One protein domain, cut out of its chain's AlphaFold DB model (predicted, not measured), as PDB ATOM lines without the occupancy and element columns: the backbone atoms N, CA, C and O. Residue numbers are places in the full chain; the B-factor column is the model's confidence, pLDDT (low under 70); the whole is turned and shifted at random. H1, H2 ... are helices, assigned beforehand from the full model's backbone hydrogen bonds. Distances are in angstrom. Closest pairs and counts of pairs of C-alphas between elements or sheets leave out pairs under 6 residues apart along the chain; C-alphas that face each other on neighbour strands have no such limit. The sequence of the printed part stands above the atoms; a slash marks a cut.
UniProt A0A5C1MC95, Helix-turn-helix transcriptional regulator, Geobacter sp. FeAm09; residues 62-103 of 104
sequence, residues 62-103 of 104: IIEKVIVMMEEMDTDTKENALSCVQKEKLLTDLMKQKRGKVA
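What this domain is: This is residues 62 to 103 of the 104 residues of the protein "Helix-turn-helix transcriptional regulator" of Geobacter sp. FeAm09 (UniProt A0A5C1MC95). One long helix, H2, forms the longer arm of an open, nearly flat V, and a shorter helix, H1, folds back from its first end as the other arm. The arms come near each other only by the corner, around Met 70 and Lys 78. The printed part has 42 residues with two named helices, H1 then H2, and no named strand; the class is all helix. It is extended, with a radius of gyration of the C-alphas of 14.9 A and spans of 45 by 23 by 5 A.

Where its parts are: H2, residues 75 to 100, is 37.8 A long, from C-alpha 75 at (-9.923, 47.750, -5.660) to C-alpha 100 at (16.452, 43.558, 21.137). H1, residues 62 to 72, begins with C-alpha 62 at (3.807, 30.962, -6.117) and is 16.0 A long.

How they stand to each other: H2 and H1 are close but not clearly touching; their closest C-alphas, those of Lys 78 and Met 70, are 6.7 A apart. They run opposite ways at a steep tilt of 41 degrees. In both, every O i to N i+4 pair is within hydrogen-bond range.

The domain as a whole: The C-alphas farthest apart, of Glu 72 and Ala 103, are 45.6 A apart. The link from H1 to H2 is tight. The printed part has no cut. Residues 100 to 103 have pLDDT under 70.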
ATOM      1  N   ILE A  62       4.740  30.669  -7.211       90.69
ATOM      2  CA  ILE A  62       3.807  30.962  -6.117       90.69
ATOM      3  C   ILE A  62       3.491  32.451  -6.133       90.69
ATOM      4  O   ILE A  62       2.322  32.831  -6.105       90.69
ATOM      5  N   ILE A  63       4.526  33.286  -6.244       88.31
ATOM      6  CA  ILE A  63       4.358  34.739  -6.329       88.31
ATOM      7  C   ILE A  63       3.553  35.100  -7.576       88.31
ATOM      8  O   ILE A  63       2.637  35.910  -7.481       88.31
ATOM      9  N   GLU A  64       3.814  34.464  -8.721       87.38
ATOM     10  CA  GLU A  64       3.040  34.734  -9.934       87.38
ATOM     11  C   GLU A  64       1.547  34.465  -9.737       87.38
ATOM     12  O   GLU A  64       0.728  35.324 -10.054       87.38
ATOM     13  N   LYS A  65       1.191  33.324  -9.133       86.25
ATOM     14  CA  LYS A  65      -0.209  32.999  -8.826       86.25
ATOM     15  C   LYS A  65      -0.865  34.045  -7.935       86.25
ATOM     16  O   LYS A  65      -1.985  34.452  -8.220       86.25
ATOM     17  N   VAL A  66      -0.177  34.477  -6.875       90.56
ATOM     18  CA  VAL A  66      -0.707  35.501  -5.964       90.56
ATOM     19  C   VAL A  66      -1.008  36.778  -6.728       90.56
ATOM     20  O   VAL A  66      -2.059  37.373  -6.526       90.56
ATOM     21  N   ILE A  67      -0.120  37.200  -7.626       88.19
ATOM     22  CA  ILE A  67      -0.353  38.464  -8.304       88.19
ATOM     23  C   ILE A  67      -1.442  38.345  -9.379       88.19
ATOM     24  O   ILE A  67      -2.238  39.268  -9.491       88.19
ATOM     25  N   VAL A  68      -1.549  37.219 -10.094       85.56
ATOM     26  CA  VAL A  68      -2.695  36.961 -10.991       85.56
ATOM     27  C   VAL A  68      -4.009  37.034 -10.208       85.56
ATOM     28  O   VAL A  68      -4.929  37.736 -10.617       85.56
ATOM     29  N   MET A  69      -4.072  36.407  -9.027       88.25
ATOM     30  CA  MET A  69      -5.241  36.519  -8.145       88.25
ATOM     31  C   MET A  69      -5.515  37.977  -7.755       88.25
ATOM     32  O   MET A  69      -6.658  38.420  -7.799       88.25
ATOM     33  N   MET A  70      -4.481  38.745  -7.401       89.06
ATOM     34  CA  MET A  70      -4.630  40.159  -7.044       89.06
ATOM     35  C   MET A  70      -5.019  41.051  -8.228       89.06
ATOM     36  O   MET A  70      -5.614  42.101  -8.013       89.06
ATOM     37  N   GLU A  71      -4.690  40.696  -9.468       84.44
ATOM     38  CA  GLU A  71      -5.093  41.458 -10.656       84.44
ATOM     39  C   GLU A  71      -6.604  41.363 -10.892       84.44
ATOM     40  O   GLU A  71      -7.225  42.383 -11.195       84.44
ATOM     41  N   GLU A  72      -7.195  40.194 -10.636       86.88
ATOM     42  CA  GLU A  72      -8.629  39.914 -10.801       86.88
ATOM     43  C   GLU A  72      -9.515  40.463  -9.671       86.88
ATOM     44  O   GLU A  72     -10.724  40.602  -9.845       86.88
ATOM     45  N   MET A  73      -8.935  40.786  -8.513       89.44
ATOM     46  CA  MET A  73      -9.674  41.353  -7.378       89.44
ATOM     47  C   MET A  73     -10.216  42.763  -7.662       89.44
ATOM     48  O   MET A  73      -9.670  43.508  -8.479       89.44
ATOM     49  N   ASP A  74     -11.251  43.171  -6.928       95.00
ATOM     50  CA  ASP A  74     -11.702  44.563  -6.885       95.00
ATOM     51  C   ASP A  74     -10.734  45.452  -6.076       95.00
ATOM     52  O   ASP A  74      -9.888  44.972  -5.315       95.00
ATOM     53  N   THR A  75     -10.833  46.769  -6.271       92.81
ATOM     54  CA  THR A  75      -9.923  47.750  -5.660       92.81
ATOM     55  C   THR A  75      -9.976  47.719  -4.135       92.81
ATOM     56  O   THR A  75      -8.920  47.699  -3.503       92.81
ATOM     57  N   ASP A  76     -11.170  47.633  -3.545       94.75
ATOM     58  CA  ASP A  76     -11.349  47.652  -2.090       94.75
ATOM     59  C   ASP A  76     -10.677  46.428  -1.459       94.75
ATOM     60  O   ASP A  76      -9.971  46.517  -0.449       94.75
ATOM     61  N   THR A  77     -10.830  45.266  -2.093       93.75
ATOM     62  CA  THR A  77     -10.170  44.035  -1.660       93.75
ATOM     63  C   THR A  77      -8.644  44.141  -1.757       93.75
ATOM     64  O   THR A  77      -7.945  43.711  -0.831       93.75
ATOM     65  N   LYS A  78      -8.101  44.764  -2.813       91.62
ATOM     66  CA  LYS A  78      -6.648  45.005  -2.939       91.62
ATOM     67  C   LYS A  78      -6.126  45.942  -1.852       91.62
ATOM     68  O   LYS A  78      -5.071  45.671  -1.274       91.62
ATOM     69  N   GLU A  79      -6.850  47.015  -1.545       93.44
ATOM     70  CA  GLU A  79      -6.478  47.965  -0.490       93.44
ATOM     71  C   GLU A  79      -6.502  47.316   0.898       93.44
ATOM     72  O   GLU A  79      -5.563  47.480   1.687       93.44
ATOM     73  N   ASN A  80      -7.522  46.503   1.175       94.31
ATOM     74  CA  ASN A  80      -7.617  45.739   2.416       94.31
ATOM     75  C   ASN A  80      -6.458  44.746   2.560       94.31
ATOM     76  O   ASN A  80      -5.810  44.701   3.611       94.31
ATOM     77  N   ALA A  81      -6.148  43.994   1.500       92.12
ATOM     78  CA  ALA A  81      -5.012  43.078   1.481       92.12
ATOM     79  C   ALA A  81      -3.689  43.815   1.752       92.12
ATOM     80  O   ALA A  81      -2.896  43.383   2.593       92.12
ATOM     81  N   LEU A  82      -3.480  44.971   1.112       92.62
ATOM     82  CA  LEU A  82      -2.302  45.807   1.334       92.62
ATOM     83  C   LEU A  82      -2.208  46.286   2.790       92.62
ATOM     84  O   LEU A  82      -1.133  46.215   3.391       92.62
ATOM     85  N   SER A  83      -3.325  46.722   3.381       94.12
ATOM     86  CA  SER A  83      -3.383  47.144   4.786       94.12
ATOM     87  C   SER A  83      -2.983  46.017   5.740       94.12
ATOM     88  O   SER A  83      -2.201  46.239   6.668       94.12
ATOM     89  N   CYS A  84      -3.479  44.798   5.510       93.88
ATOM     90  CA  CYS A  84      -3.135  43.629   6.322       93.88
ATOM     91  C   CYS A  84      -1.631  43.328   6.267       93.88
ATOM     92  O   CYS A  84      -0.989  43.241   7.315       93.88
ATOM     93  N   VAL A  85      -1.049  43.279   5.066       93.88
ATOM     94  CA  VAL A  85       0.390  43.021   4.879       93.88
ATOM     95  C   VAL A  85       1.248  44.097   5.559       93.88
ATOM     96  O   VAL A  85       2.244  43.787   6.217       93.88
ATOM     97  N   GLN A  86       0.860  45.372   5.455       94.62
ATOM     98  CA  GLN A  86       1.572  46.472   6.113       94.62
ATOM     99  C   GLN A  86       1.524  46.364   7.645       94.62
ATOM    100  O   GLN A  86       2.545  46.572   8.308       94.62
ATOM    101  N   LYS A  87       0.364  46.009   8.212       95.38
ATOM    102  CA  LYS A  87       0.192  45.818   9.661       95.38
ATOM    103  C   LYS A  87       1.026  44.650  10.184       95.38
ATOM    104  O   LYS A  87       1.679  44.797  11.216       95.38
ATOM    105  N   GLU A  88       1.059  43.524   9.476       95.38
ATOM    106  CA  GLU A  88       1.882  42.367   9.856       95.38
ATOM    107  C   GLU A  88       3.378  42.686   9.836       95.38
ATOM    108  O   GLU A  88       4.109  42.323  10.764       95.38
ATOM    109  N   LYS A  89       3.836  43.419   8.812       94.19
ATOM    110  CA  LYS A  89       5.223  43.889   8.737       94.19
ATOM    111  C   LYS A  89       5.569  44.764   9.941       94.19
ATOM    112  O   LYS A  89       6.559  44.499  10.622       94.19
ATOM    113  N   LEU A  90       4.724  45.751  10.245       94.56
ATOM    114  CA  LEU A  90       4.911  46.631  11.397       94.56
ATOM    115  C   LEU A  90       4.951  45.844  12.713       94.56
ATOM    116  O   LEU A  90       5.844  46.059  13.531       94.56
ATOM    117  N   LEU A  91       4.019  44.908  12.914       94.00
ATOM    118  CA  LEU A  91       3.978  44.066  14.109       94.00
ATOM    119  C   LEU A  91       5.266  43.249  14.259       94.00
ATOM    120  O   LEU A  91       5.845  43.187  15.346       94.00
ATOM    121  N   THR A  92       5.743  42.667  13.161       94.12
ATOM    122  CA  THR A  92       6.987  41.895  13.130       94.12
ATOM    123  C   THR A  92       8.190  42.759  13.508       94.12
ATOM    124  O   THR A  92       9.027  42.343  14.314       94.12
ATOM    125  N   ASP A  93       8.268  43.976  12.973       94.00
ATOM    126  CA  ASP A  93       9.355  44.911  13.263       94.00
ATOM    127  C   ASP A  93       9.326  45.377  14.730       94.00
ATOM    128  O   ASP A  93      10.362  45.374  15.402       94.00
ATOM    129  N   LEU A  94       8.142  45.665  15.280       92.88
ATOM    130  CA  LEU A  94       7.963  46.001  16.697       92.88
ATOM    131  C   LEU A  94       8.362  44.847  17.625       92.88
ATOM    132  O   LEU A  94       9.033  45.062  18.637       92.88
ATOM    133  N   MET A  95       7.996  43.608  17.283       91.44
ATOM    134  CA  MET A  95       8.393  42.426  18.056       91.44
ATOM    135  C   MET A  95       9.915  42.229  18.063       91.44
ATOM    136  O   MET A  95      10.482  41.905  19.112       91.44
ATOM    137  N   LYS A  96      10.594  42.466  16.931       90.31
ATOM    138  CA  LYS A  96      12.065  42.427  16.850       90.31
ATOM    139  C   LYS A  96      12.706  43.499  17.732       90.31
ATOM    140  O   LYS A  96      13.619  43.187  18.494       90.31
ATOM    141  N   GLN A  97      12.198  44.732  17.694       85.88
ATOM    142  CA  GLN A  97      12.694  45.829  18.536       85.88
ATOM    143  C   GLN A  97      12.495  45.551  20.030       85.88
ATOM    144  O   GLN A  97      13.400  45.792  20.830       85.88
ATOM    145  N   LYS A  98      11.336  45.003  20.418       82.38
ATOM    146  CA  LYS A  98      11.062  44.630  21.812       82.38
ATOM    147  C   LYS A  98      12.005  43.527  22.295       82.38
ATOM    148  O   LYS A  98      12.499  43.619  23.408       82.38
ATOM    149  N   ARG A  99      12.305  42.520  21.465       71.44
ATOM    150  CA  ARG A  99      13.280  41.466  21.802       71.44
ATOM    151  C   ARG A  99      14.713  41.996  21.923       71.44
ATOM    152  O   ARG A  99      15.410  41.594  22.845       71.44
ATOM    153  N   GLY A 100      15.127  42.927  21.061       63.62
ATOM    154  CA  GLY A 100      16.452  43.558  21.137       63.62
ATOM    155  C   GLY A 100      16.663  44.425  22.384       63.62
ATOM    156  O   GLY A 100      17.769  44.474  22.904       63.62
ATOM    157  N   LYS A 101      15.601  45.053  22.908       59.19
ATOM    158  CA  LYS A 101      15.642  45.850  24.152       59.19
ATOM    159  C   LYS A 101      15.614  45.030  25.447       59.19
ATOM    160  O   LYS A 101      15.829  45.601  26.503       59.19
ATOM    161  N   VAL A 102      15.290  43.738  25.387       57.91
ATOM    162  CA  VAL A 102      15.232  42.852  26.570       57.91
ATOM    163  C   VAL A 102      16.532  42.045  26.731       57.91
ATOM    164  O   VAL A 102      16.756  41.450  27.778       57.91
ATOM    165  N   ALA A 103      17.397  42.028  25.710       53.50
ATOM    166  CA  ALA A 103      18.681  41.320  25.709       53.50
ATOM    167  C   ALA A 103      19.908  42.235  25.935       53.50
ATOM    168  O   ALA A 103      21.034  41.748  25.847       53.50
TER     169      ALA A 103